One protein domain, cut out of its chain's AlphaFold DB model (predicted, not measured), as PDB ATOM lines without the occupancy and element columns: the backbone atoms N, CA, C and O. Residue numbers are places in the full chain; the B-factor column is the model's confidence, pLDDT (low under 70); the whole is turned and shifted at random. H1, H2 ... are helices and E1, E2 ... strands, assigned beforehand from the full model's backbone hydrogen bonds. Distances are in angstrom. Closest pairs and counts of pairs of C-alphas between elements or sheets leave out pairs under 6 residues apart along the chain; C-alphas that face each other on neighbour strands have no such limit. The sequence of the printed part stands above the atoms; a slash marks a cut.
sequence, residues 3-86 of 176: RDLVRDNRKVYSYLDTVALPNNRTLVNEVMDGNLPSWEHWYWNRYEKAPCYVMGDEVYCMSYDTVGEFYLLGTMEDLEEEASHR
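This is residues 3 to 86 of the 176 residues of an uncharacterized protein of Lachnospiraceae bacterium (UniProt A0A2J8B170). A strongly twisted sheet of four strands makes the middle of an elongated body, with one helix, H1, across the E1 and E2 part and another, H3, standing up beyond E4 at one end of the long axis. H2 packs on H1 toward the other end, where the loop at Asn 23 lies. The printed part has 84 residues with three named helices and four named strands, in the order H1 H2 E1 E2 E3 E4 H3. The sheet runs E1 E2 E3 E4, antiparallel throughout, and the class is mixed, helices and strands. The whole is compact, with a radius of gyration of the C-alphas of 12.8 A, and spans 44 by 23 by 21 A.

Start at residues 5 to 6, which pair antiparallel with residues 44 to 45 of E1, residues 42 to 45. Next comes H1, residues 9 to 18, on the sheet at a height over the sheet of 9.7 A. It lies over E1 and E2, residues 51 to 55, and runs across the strands, at 82 degrees to E1 on the local plane; its C-alpha 12 is 6.0 A from C-alpha 44, the closest pair with E1. H2, residues 27 to 32, touches H1 at a steep tilt of 59 degrees, opposite ways; the closest C-alphas are those of Leu 16 and Leu 27, 5.1 A apart. H2 is not on the sheet. E1, E2, E3, residues 58 to 62, and E4, residues 70 to 75, form a meander, each strand the antiparallel neighbour of the one before, in three hairpins. Look for N 43 and O 52 at 2.8 A, N 53 and O 60 at 2.8 A, and N 73 and O 59 at 2.8 A, each within hydrogen-bond range. H3, residues 76 to 85, is on the sheet over E4 and stands up from it, its line rising 47 degrees; its local plane only just has its fit, on 6 C-alphas. With H1 on one face and H3 on the other, there are three layers, helices on both faces of a sheet. In H2 and H3 every O i to N i+4 pair is within hydrogen-bond range; in H1, 5 of 6.

Find C-alpha 9 at (-10.342, -2.279, -3.097); from there H1 runs 14.2 A to C-alpha 18. H2 is 8.7 A long and E1 9.6 A. E2 measures 13.7 A, E3 13.4 A and E4 14.3 A, from C-alpha 70 at (-14.436, 8.284, -16.589). H3 runs 14.5 A to C-alpha 85 at (-26.933, -11.856, -23.799).

The C-alphas farthest apart are those of Asn 23 and His 85, 44.1 A. The printed part has no cut, and its links are tight or short. Confidence is under 70 at residues 84 to 85.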
ATOM      1  N   ARG A   3     -22.148  -8.627 -12.160       72.88
ATOM      2  CA  ARG A   3     -21.328  -9.800 -11.775       72.88
ATOM      3  C   ARG A   3     -19.824  -9.635 -12.040       72.88
ATOM      4  O   ARG A   3     -19.019 -10.409 -11.514       72.88
ATOM      5  N   ASP A   4     -19.442  -8.684 -12.887       83.69
ATOM      6  CA  ASP A   4     -18.043  -8.377 -13.194       83.69
ATOM      7  C   ASP A   4     -17.488  -7.273 -12.300       83.69
ATOM      8  O   ASP A   4     -16.269  -7.213 -12.148       83.69
ATOM      9  N   LEU A   5     -18.359  -6.464 -11.685       89.25
ATOM     10  CA  LEU A   5     -18.020  -5.518 -10.628       89.25
ATOM     11  C   LEU A   5     -17.748  -6.287  -9.333       89.25
ATOM     12  O   LEU A   5     -18.651  -6.716  -8.619       89.25
ATOM     13  N   VAL A   6     -16.470  -6.473  -9.025       92.94
ATOM     14  CA  VAL A   6     -16.024  -7.176  -7.822       92.94
ATOM     15  C   VAL A   6     -15.464  -6.171  -6.826       92.94
ATOM     16  O   VAL A   6     -14.739  -5.244  -7.189       92.94
ATOM     17  N   ARG A   7     -15.769  -6.368  -5.542       93.81
ATOM     18  CA  ARG A   7     -15.127  -5.624  -4.453       93.81
ATOM     19  C   ARG A   7     -13.669  -6.045  -4.304       93.81
ATOM     20  O   ARG A   7     -13.352  -6.964  -3.558       93.81
ATOM     21  N   ASP A   8     -12.794  -5.346  -5.016       94.69
ATOM     22  CA  ASP A   8     -11.342  -5.486  -4.917       94.69
ATOM     23  C   ASP A   8     -10.699  -4.111  -4.699       94.69
ATOM     24  O   ASP A   8     -10.105  -3.505  -5.594       94.69
ATOM     25  N   ASN A   9     -10.839  -3.603  -3.472       93.00
ATOM     26  CA  ASN A   9     -10.342  -2.279  -3.097       93.00
ATOM     27  C   ASN A   9      -8.825  -2.165  -3.270       93.00
ATOM     28  O   ASN A   9      -8.327  -1.090  -3.585       93.00
ATOM     29  N   ARG A  10      -8.083  -3.266  -3.092       93.94
ATOM     30  CA  ARG A  10      -6.629  -3.280  -3.273       93.94
ATOM     31  C   ARG A  10      -6.275  -2.989  -4.725       93.94
ATOM     32  O   ARG A  10      -5.390  -2.175  -4.982       93.94
ATOM     33  N   LYS A  11      -6.936  -3.666  -5.662       93.94
ATOM     34  CA  LYS A  11      -6.656  -3.508  -7.087       93.94
ATOM     35  C   LYS A  11      -7.109  -2.150  -7.606       93.94
ATOM     36  O   LYS A  11      -6.351  -1.517  -8.331       93.94
ATOM     37  N   VAL A  12      -8.280  -1.681  -7.169       94.56
ATOM     38  CA  VAL A  12      -8.746  -0.319  -7.464       94.56
ATOM     39  C   VAL A  12      -7.740   0.705  -6.942       94.56
ATOM     40  O   VAL A  12      -7.225   1.483  -7.734       94.56
ATOM     41  N   TYR A  13      -7.399   0.671  -5.647       94.50
ATOM     42  CA  TYR A  13      -6.455   1.616  -5.044       94.50
ATOM     43  C   TYR A  13      -5.121   1.625  -5.789       94.50
ATOM     44  O   TYR A  13      -4.655   2.680  -6.205       94.50
ATOM     45  N   SER A  14      -4.544   0.442  -6.022       93.12
ATOM     46  CA  SER A  14      -3.276   0.309  -6.741       93.12
ATOM     47  C   SER A  14      -3.328   0.919  -8.137       93.12
ATOM     48  O   SER A  14      -2.310   1.414  -8.600       93.12
ATOM     49  N   TYR A  15      -4.471   0.854  -8.820       92.31
ATOM     50  CA  TYR A  15      -4.621   1.415 -10.156       92.31
ATOM     51  C   TYR A  15      -4.795   2.937 -10.098       92.31
ATOM     52  O   TYR A  15      -4.104   3.667 -10.803       92.31
ATOM     53  N   LEU A  16      -5.665   3.428  -9.211       91.75
ATOM     54  CA  LEU A  16      -5.889   4.863  -9.025       91.75
ATOM     55  C   LEU A  16      -4.611   5.595  -8.593       91.75
ATOM     56  O   LEU A  16      -4.390   6.731  -9.004       91.75
ATOM     57  N   ASP A  17      -3.758   4.940  -7.805       92.38
ATOM     58  CA  ASP A  17      -2.494   5.509  -7.330       92.38
ATOM     59  C   ASP A  17      -1.438   5.615  -8.442       92.38
ATOM     60  O   ASP A  17      -0.571   6.482  -8.408       92.38
ATOM     61  N   THR A  18      -1.528   4.780  -9.482       89.12
ATOM     62  CA  THR A  18      -0.627   4.886 -10.645       89.12
ATOM     63  C   THR A  18      -0.997   6.010 -11.607       89.12
ATOM     64  O   THR A  18      -0.173   6.405 -12.434       89.12
ATOM     65  N   VAL A  19      -2.218   6.541 -11.514       86.06
ATOM     66  CA  VAL A  19      -2.680   7.619 -12.387       86.06
ATOM     67  C   VAL A  19      -2.205   8.956 -11.830       86.06
ATOM     68  O   VAL A  19      -2.798   9.506 -10.902       86.06
ATOM     69  N   ALA A  20      -1.121   9.475 -12.407       84.62
ATOM     70  CA  ALA A  20      -0.546  10.757 -12.025       84.62
ATOM     71  C   ALA A  20      -1.381  11.934 -12.552       84.62
ATOM     72  O   ALA A  20      -1.709  12.014 -13.735       84.62
ATOM     73  N   LEU A  21      -1.661  12.878 -11.662       82.81
ATOM     74  CA  LEU A  21      -2.321  14.151 -11.928       82.81
ATOM     75  C   LEU A  21      -1.329  15.314 -11.754       82.81
ATOM     76  O   LEU A  21      -0.250  15.143 -11.167       82.81
ATOM     77  N   PRO A  22      -1.674  16.529 -12.224       85.81
ATOM     78  CA  PRO A  22      -0.883  17.723 -11.951       85.81
ATOM     79  C   PRO A  22      -0.594  17.914 -10.453       85.81
ATOM     80  O   PRO A  22      -1.358  17.488  -9.589       85.81
ATOM     81  N   ASN A  23       0.507  18.603 -10.146       86.00
ATOM     82  CA  ASN A  23       0.959  18.880  -8.774       86.00
ATOM     83  C   ASN A  23       1.327  17.630  -7.951       86.00
ATOM     84  O   ASN A  23       1.229  17.659  -6.727       86.00
ATOM     85  N   ASN A  24       1.789  16.559  -8.610       84.25
ATOM     86  CA  ASN A  24       2.241  15.323  -7.958       84.25
ATOM     87  C   ASN A  24       1.140  14.661  -7.104       84.25
ATOM     88  O   ASN A  24       1.408  14.135  -6.023       84.25
ATOM     89  N   ARG A  25      -0.103  14.741  -7.592       88.25
ATOM     90  CA  ARG A  25      -1.294  14.103  -7.021       88.25
ATOM     91  C   ARG A  25      -1.644  12.843  -7.812       88.25
ATOM     92  O   ARG A  25      -1.161  12.653  -8.926       88.25
ATOM     93  N   THR A  26      -2.517  12.016  -7.258       91.12
ATOM     94  CA  THR A  26      -3.101  10.846  -7.924       91.12
ATOM     95  C   THR A  26      -4.620  10.866  -7.801       91.12
ATOM     96  O   THR A  26      -5.184  11.661  -7.043       91.12
ATOM     97  N   LEU A  27      -5.313   9.971  -8.507       90.81
ATOM     98  CA  LEU A  27      -6.768   9.844  -8.358       90.81
ATOM     99  C   LEU A  27      -7.181   9.392  -6.951       90.81
ATOM    100  O   LEU A  27      -8.292   9.688  -6.517       90.81
ATOM    101  N   VAL A  28      -6.286   8.741  -6.199       93.06
ATOM    102  CA  VAL A  28      -6.507   8.452  -4.774       93.06
ATOM    103  C   VAL A  28      -6.704   9.747  -3.986       93.06
ATOM    104  O   VAL A  28      -7.580   9.799  -3.123       93.06
ATOM    105  N   ASN A  29      -5.936  10.802  -4.291       93.44
ATOM    106  CA  ASN A  29      -6.109  12.099  -3.636       93.44
ATOM    107  C   ASN A  29      -7.470  12.723  -3.966       93.44
ATOM    108  O   ASN A  29      -8.101  13.274  -3.076       93.44
ATOM    109  N   GLU A  30      -7.960  12.584  -5.200       92.06
ATOM    110  CA  GLU A  30      -9.291  13.081  -5.583       92.06
ATOM    111  C   GLU A  30     -10.426  12.363  -4.834       92.06
ATOM    112  O   GLU A  30     -11.403  12.998  -4.438       92.06
ATOM    113  N   VAL A  31     -10.283  11.056  -4.577       92.88
ATOM    114  CA  VAL A  31     -11.222  10.298  -3.729       92.88
ATOM    115  C   VAL A  31     -11.159  10.769  -2.272       92.88
ATOM    116  O   VAL A  31     -12.192  10.906  -1.623       92.88
ATOM    117  N   MET A  32      -9.959  11.033  -1.742       92.44
ATOM    118  CA  MET A  32      -9.777  11.510  -0.362       92.44
ATOM    119  C   MET A  32     -10.308  12.931  -0.144       92.44
ATOM    120  O   MET A  32     -10.867  13.211   0.914       92.44
ATOM    121  N   ASP A  33     -10.157  13.800  -1.141       93.31
ATOM    122  CA  ASP A  33     -10.622  15.190  -1.103       93.31
ATOM    123  C   ASP A  33     -12.141  15.311  -1.340       93.31
ATOM    124  O   ASP A  33     -12.711  16.387  -1.159       93.31
ATOM    125  N   GLY A  34     -12.810  14.215  -1.720       92.06
ATOM    126  CA  GLY A  34     -14.250  14.173  -1.984       92.06
ATOM    127  C   GLY A  34     -14.656  14.673  -3.375       92.06
ATOM    128  O   GLY A  34     -15.842  14.886  -3.619       92.06
ATOM    129  N   ASN A  35     -13.695  14.846  -4.288       90.88
ATOM    130  CA  ASN A  35     -13.958  15.192  -5.688       90.88
ATOM    131  C   ASN A  35     -14.429  13.976  -6.501       90.88
ATOM    132  O   ASN A  35     -15.102  14.130  -7.519       90.88
ATOM    133  N   LEU A  36     -14.085  12.767  -6.047       92.75
ATOM    134  CA  LEU A  36     -14.588  11.497  -6.563       92.75
ATOM    135  C   LEU A  36     -15.392  10.746  -5.488       92.75
ATOM    136  O   LEU A  36     -15.235  11.026  -4.296       92.75
ATOM    137  N   PRO A  37     -16.235   9.771  -5.879       94.50
ATOM    138  CA  PRO A  37     -17.047   9.012  -4.933       94.50
ATOM    139  C   PRO A  37     -16.224   8.317  -3.849       94.50
ATOM    140  O   PRO A  37     -15.116   7.840  -4.100       94.50
ATOM    141  N   SER A  38     -16.810   8.201  -2.654       94.31
ATOM    142  CA  SER A  38     -16.253   7.455  -1.517       94.31
ATOM    143  C   SER A  38     -15.883   6.022  -1.911       94.31
ATOM    144  O   SER A  38     -16.517   5.424  -2.779       94.31
ATOM    145  N   TRP A  39     -14.887   5.431  -1.240       94.12
ATOM    146  CA  TRP A  39     -14.398   4.066  -1.491       94.12
ATOM    147  C   TRP A  39     -15.493   2.991  -1.483       94.12
ATOM    148  O   TRP A  39     -15.356   1.958  -2.138       94.12
ATOM    149  N   GLU A  40     -16.610   3.235  -0.799       93.56
ATOM    150  CA  GLU A  40     -17.781   2.358  -0.820       93.56
ATOM    151  C   GLU A  40     -18.507   2.324  -2.172       93.56
ATOM    152  O   GLU A  40     -19.322   1.443  -2.398       93.56
ATOM    153  N   HIS A  41     -18.194   3.192  -3.122       94.62
ATOM    154  CA  HIS A  41     -18.798   3.172  -4.453       94.62
ATOM    155  C   HIS A  41     -17.928   2.476  -5.499       94.62
ATOM    156  O   HIS A  41     -18.395   2.254  -6.611       94.62
ATOM    157  N   TRP A  42     -16.697   2.088  -5.152       95.50
ATOM    158  CA  TRP A  42     -15.723   1.572  -6.109       95.50
ATOM    159  C   TRP A  42     -15.695   0.050  -6.221       95.50
ATOM    160  O   TRP A  42     -15.776  -0.685  -5.232       95.50
ATOM    161  N   TYR A  43     -15.500  -0.412  -7.449       95.38
ATOM    162  CA  TYR A  43     -15.429  -1.814  -7.826       95.38
ATOM    163  C   TYR A  43     -14.360  -2.011  -8.899       95.38
ATOM    164  O   TYR A  43     -14.065  -1.128  -9.703       95.38
ATOM    165  N   TRP A  44     -13.784  -3.205  -8.934       95.00
ATOM    166  CA  TRP A  44     -12.973  -3.633 -10.060       95.00
ATOM    167  C   TRP A  44     -13.867  -4.314 -11.090       95.00
ATOM    168  O   TRP A  44     -14.475  -5.336 -10.771       95.00
ATOM    169  N   ASN A  45     -13.917  -3.807 -12.321       92.38
ATOM    170  CA  ASN A  45     -14.609  -4.487 -13.408       92.38
ATOM    171  C   ASN A  45     -13.669  -5.506 -14.057       92.38
ATOM    172  O   ASN A  45     -12.617  -5.168 -14.598       92.38
ATOM    173  N   ARG A  46     -14.017  -6.792 -13.979       87.62
ATOM    174  CA  ARG A  46     -13.198  -7.874 -14.553       87.62
ATOM    175  C   ARG A  46     -13.214  -7.910 -16.078       87.62
ATOM    176  O   ARG A  46     -12.242  -8.401 -16.651       87.62
ATOM    177  N   TYR A  47     -14.286  -7.424 -16.696       84.25
ATOM    178  CA  TYR A  47     -14.449  -7.409 -18.145       84.25
ATOM    179  C   TYR A  47     -13.672  -6.245 -18.760       84.25
ATOM    180  O   TYR A  47     -12.736  -6.481 -19.520       84.25
ATOM    181  N   GLU A  48     -13.961  -5.022 -18.309       86.81
ATOM    182  CA  GLU A  48     -13.230  -3.814 -18.725       86.81
ATOM    183  C   GLU A  48     -11.779  -3.821 -18.229       86.81
ATOM    184  O   GLU A  48     -10.925  -3.138 -18.773       86.81
ATOM    185  N   LYS A  49     -11.478  -4.614 -17.189       90.25
ATOM    186  CA  LYS A  49     -10.183  -4.654 -16.487       90.25
ATOM    187  C   LYS A  49      -9.778  -3.299 -15.899       90.25
ATOM    188  O   LYS A  49      -8.594  -3.080 -15.648       90.25
ATOM    189  N   ALA A  50     -10.755  -2.453 -15.602       92.12
ATOM    190  CA  ALA A  50     -10.572  -1.105 -15.100       92.12
ATOM    191  C   ALA A  50     -11.323  -0.895 -13.771       92.12
ATOM    192  O   ALA A  50     -12.287  -1.616 -13.469       92.12
ATOM    193  N   PRO A  51     -10.891   0.077 -12.948       94.62
ATOM    194  CA  PRO A  51     -11.685   0.534 -11.821       94.62
ATOM    195  C   PRO A  51     -12.941   1.259 -12.331       94.62
ATOM    196  O   PRO A  51     -12.854   2.160 -13.165       94.62
ATOM    197  N   CYS A  52     -14.099   0.883 -11.797       94.94
ATOM    198  CA  CYS A  52     -15.360   1.569 -12.040       94.94
ATOM    199  C   CYS A  52     -16.010   1.944 -10.694       94.94
ATOM    200  O   CYS A  52     -15.759   1.295  -9.673       94.94
ATOM    201  N   TYR A  53     -16.867   2.958 -10.673       94.88
ATOM    202  CA  TYR A  53     -17.678   3.306  -9.510       94.88
ATOM    203  C   TYR A  53     -19.161   3.395  -9.866       94.88
ATOM    204  O   TYR A  53     -19.531   3.541 -11.029       94.88
ATOM    205  N   VAL A  54     -20.009   3.298  -8.846       94.38
ATOM    206  CA  VAL A  54     -21.469   3.315  -8.981       94.38
ATOM    207  C   VAL A  54     -22.050   4.560  -8.325       94.38
ATOM    208  O   VAL A  54     -21.837   4.776  -7.128       94.38
ATOM    209  N   MET A  55     -22.837   5.325  -9.081       93.44
ATOM    210  CA  MET A  55     -23.573   6.498  -8.601       93.44
ATOM    211  C   MET A  55     -25.053   6.359  -8.961       93.44
ATOM    212  O   MET A  55     -25.429   6.502 -10.116       93.44
ATOM    213  N   GLY A  56     -25.905   6.083  -7.971       92.12
ATOM    214  CA  GLY A  56     -27.310   5.769  -8.248       92.12
ATOM    215  C   GLY A  56     -27.434   4.443  -9.002       92.12
ATOM    216  O   GLY A  56     -26.966   3.422  -8.495       92.12
ATOM    217  N   ASP A  57     -28.052   4.467 -10.186       92.50
ATOM    218  CA  ASP A  57     -28.117   3.322 -11.104       92.50
ATOM    219  C   ASP A  57     -27.009   3.333 -12.172       92.50
ATOM    220  O   ASP A  57     -26.858   2.357 -12.901       92.50
ATOM    221  N   GLU A  58     -26.204   4.392 -12.244       94.94
ATOM    222  CA  GLU A  58     -25.200   4.568 -13.283       94.94
ATOM    223  C   GLU A  58     -23.858   3.974 -12.856       94.94
ATOM    224  O   GLU A  58     -23.390   4.136 -11.719       94.94
ATOM    225  N   VAL A  59     -23.200   3.314 -13.805       94.19
ATOM    226  CA  VAL A  59     -21.855   2.773 -13.632       94.19
ATOM    227  C   VAL A  59     -20.888   3.574 -14.487       94.19
ATOM    228  O   VAL A  59     -21.012   3.634 -15.707       94.19
ATOM    229  N   TYR A  60     -19.881   4.151 -13.845       94.62
ATOM    230  CA  TYR A  60     -18.832   4.922 -14.499       94.62
ATOM    231  C   TYR A  60     -17.543   4.126 -14.478       94.62
ATOM    232  O   TYR A  60     -17.126   3.680 -13.408       94.62
ATOM    233  N   CYS A  61     -16.893   3.964 -15.627       93.44
ATOM    234  CA  CYS A  61     -15.620   3.265 -15.699       93.44
ATOM    235  C   CYS A  61     -14.484   4.157 -16.176       93.44
ATOM    236  O   CYS A  61     -14.682   5.081 -16.960       93.44
ATOM    237  N   MET A  62     -13.286   3.891 -15.668       91.50
ATOM    238  CA  MET A  62     -12.094   4.627 -16.062       91.50
ATOM    239  C   MET A  62     -11.726   4.346 -17.520       91.50
ATOM    240  O   MET A  62     -11.643   3.189 -17.930       91.50
ATOM    241  N   SER A  63     -11.451   5.410 -18.273       85.88
ATOM    242  CA  SER A  63     -10.961   5.323 -19.646       85.88
ATOM    243  C   SER A  63      -9.487   4.916 -19.691       85.88
ATOM    244  O   SER A  63      -8.663   5.398 -18.910       85.88
ATOM    245  N   TYR A  64      -9.147   4.044 -20.641       77.12
ATOM    246  CA  TYR A  64      -7.754   3.762 -21.000       77.12
ATOM    247  C   TYR A  64      -7.180   4.778 -21.984       77.12
ATOM    248  O   TYR A  64      -5.971   5.005 -21.982       77.12
ATOM    249  N   ASP A  65      -8.034   5.367 -22.820       77.19
ATOM    250  CA  ASP A  65      -7.619   6.268 -23.895       77.19
ATOM    251  C   ASP A  65      -7.265   7.652 -23.353       77.19
ATOM    252  O   ASP A  65      -6.295   8.273 -23.795       77.19
ATOM    253  N   THR A  66      -8.012   8.104 -22.341       79.19
ATOM    254  CA  THR A  66      -7.769   9.379 -21.668       79.19
ATOM    255  C   THR A  66      -7.543   9.160 -20.180       79.19
ATOM    256  O   THR A  66      -8.456   8.854 -19.412       79.19
ATOM    257  N   VAL A  67      -6.290   9.337 -19.763       73.44
ATOM    258  CA  VAL A  67      -5.863   9.152 -18.376       73.44
ATOM    259  C   VAL A  67      -6.618  10.111 -17.452       73.44
ATOM    260  O   VAL A  67      -6.536  11.326 -17.611       73.44
ATOM    261  N   GLY A  68      -7.307   9.558 -16.453       74.06
ATOM    262  CA  GLY A  68      -8.036  10.337 -15.447       74.06
ATOM    263  C   GLY A  68      -9.482  10.674 -15.809       74.06
ATOM    264  O   GLY A  68     -10.168  11.275 -14.985       74.06
ATOM    265  N   GLU A  69      -9.961  10.265 -16.984       86.38
ATOM    266  CA  GLU A  69     -11.368  10.407 -17.358       86.38
ATOM    267  C   GLU A  69     -12.169   9.142 -17.049       86.38
ATOM    268  O   GLU A  69     -11.659   8.017 -17.078       86.38
ATOM    269  N   PHE A  70     -13.456   9.344 -16.777       91.44
ATOM    270  CA  PHE A  70     -14.436   8.284 -16.589       91.44
ATOM    271  C   PHE A  70     -15.530   8.443 -17.635       91.44
ATOM    272  O   PHE A  70     -16.026   9.549 -17.851       91.44
ATOM    273  N   TYR A  71     -15.918   7.342 -18.265       92.12
ATOM    274  CA  TYR A  71     -17.057   7.300 -19.170       92.12
ATOM    275  C   TYR A  71     -18.220   6.572 -18.503       92.12
ATOM    276  O   TYR A  71     -18.022   5.676 -17.676       92.12
ATOM    277  N   LEU A  72     -19.442   6.969 -18.860       93.50
ATOM    278  CA  LEU A  72     -20.637   6.224 -18.490       93.50
ATOM    279  C   LEU A  72     -20.600   4.884 -19.225       93.50
ATOM    280  O   LEU A  72     -20.635   4.846 -20.453       93.50
ATOM    281  N   LEU A  73     -20.502   3.800 -18.462       90.81
ATOM    282  CA  LEU A  73     -20.542   2.441 -18.988       90.81
ATOM    283  C   LEU A  73     -21.984   2.028 -19.314       90.81
ATOM    284  O   LEU A  73     -22.203   1.282 -20.257       90.81
ATOM    285  N   GLY A  74     -22.952   2.528 -18.542       91.44
ATOM    286  CA  GLY A  74     -24.381   2.262 -18.698       91.44
ATOM    287  C   GLY A  74     -25.098   2.270 -17.350       91.44
ATOM    288  O   GLY A  74     -24.466   2.478 -16.304       91.44
ATOM    289  N   THR A  75     -26.407   2.026 -17.364       92.06
ATOM    290  CA  THR A  75     -27.155   1.776 -16.126       92.06
ATOM    291  C   THR A  75     -26.944   0.338 -15.647       92.06
ATOM    292  O   THR A  75     -26.508  -0.541 -16.392       92.06
ATOM    293  N   MET A  76     -27.251   0.059 -14.382       87.12
ATOM    294  CA  MET A  76     -27.208  -1.301 -13.843       87.12
ATOM    295  C   MET A  76     -28.060  -2.280 -14.653       87.12
ATOM    296  O   MET A  76     -27.614  -3.405 -14.873       87.12
ATOM    297  N   GLU A  77     -29.243  -1.848 -15.095       87.12
ATOM    298  CA  GLU A  77     -30.169  -2.661 -15.886       87.12
ATOM    299  C   GLU A  77     -29.581  -2.975 -17.264       87.12
ATOM    300  O   GLU A  77     -29.449  -4.153 -17.593       87.12
ATOM    301  N   ASP A  78     -29.101  -1.959 -17.995       85.19
ATOM    302  CA  ASP A  78     -28.452  -2.144 -19.305       85.19
ATOM    303  C   ASP A  78     -27.303  -3.152 -19.202       85.19
ATOM    304  O   ASP A  78     -27.167  -4.095 -19.982       85.19
ATOM    305  N   LEU A  79     -26.481  -2.998 -18.165       84.31
ATOM    306  CA  LEU A  79     -25.321  -3.844 -17.945       84.31
ATOM    307  C   LEU A  79     -25.703  -5.272 -17.548       84.31
ATOM    308  O   LEU A  79     -24.958  -6.216 -17.843       84.31
ATOM    309  N   GLU A  80     -26.791  -5.470 -16.811       81.75
ATOM    310  CA  GLU A  80     -27.337  -6.799 -16.531       81.75
ATOM    311  C   GLU A  80     -27.901  -7.453 -17.787       81.75
ATOM    312  O   GLU A  80     -27.560  -8.612 -18.054       81.75
ATOM    313  N   GLU A  81     -28.665  -6.709 -18.583       79.06
ATOM    314  CA  GLU A  81     -29.226  -7.167 -19.845       79.06
ATOM    315  C   GLU A  81     -28.117  -7.571 -20.822       79.06
ATOM    316  O   GLU A  81     -28.093  -8.715 -21.283       79.06
ATOM    317  N   GLU A  82     -27.123  -6.718 -21.064       75.69
ATOM    318  CA  GLU A  82     -25.967  -7.045 -21.904       75.69
ATOM    319  C   GLU A  82     -25.251  -8.311 -21.427       75.69
ATOM    320  O   GLU A  82     -24.885  -9.180 -22.218       75.69
ATOM    321  N   ALA A  83     -25.072  -8.471 -20.113       72.50
ATOM    322  CA  ALA A  83     -24.421  -9.663 -19.584       72.50
ATOM    323  C   ALA A  83     -25.256 -10.932 -19.713       72.50
ATOM    324  O   ALA A  83     -24.663 -12.011 -19.778       72.50
ATOM    325  N   SER A  84     -26.581 -10.814 -19.740       67.25
ATOM    326  CA  SER A  84     -27.475 -11.943 -19.985       67.25
ATOM    327  C   SER A  84     -27.381 -12.444 -21.431       67.25
ATOM    328  O   SER A  84     -27.467 -13.647 -21.661       67.25
ATOM    329  N   HIS A  85     -27.090 -11.545 -22.377       67.31
ATOM    330  CA  HIS A  85     -26.933 -11.856 -23.799       67.31
ATOM    331  C   HIS A  85     -25.510 -12.294 -24.187       67.31
ATOM    332  O   HIS A  85     -25.288 -12.749 -25.311       67.31
ATOM    333  N   ARG A  86     -24.523 -12.196 -23.283       75.56
ATOM    334  CA  ARG A  86     -23.156 -12.661 -23.570       75.56
ATOM    335  C   ARG A  86     -23.101 -14.184 -23.605       75.56
ATOM    336  O   ARG A  86     -23.368 -14.856 -22.608       75.56
TER     337      ARG A  86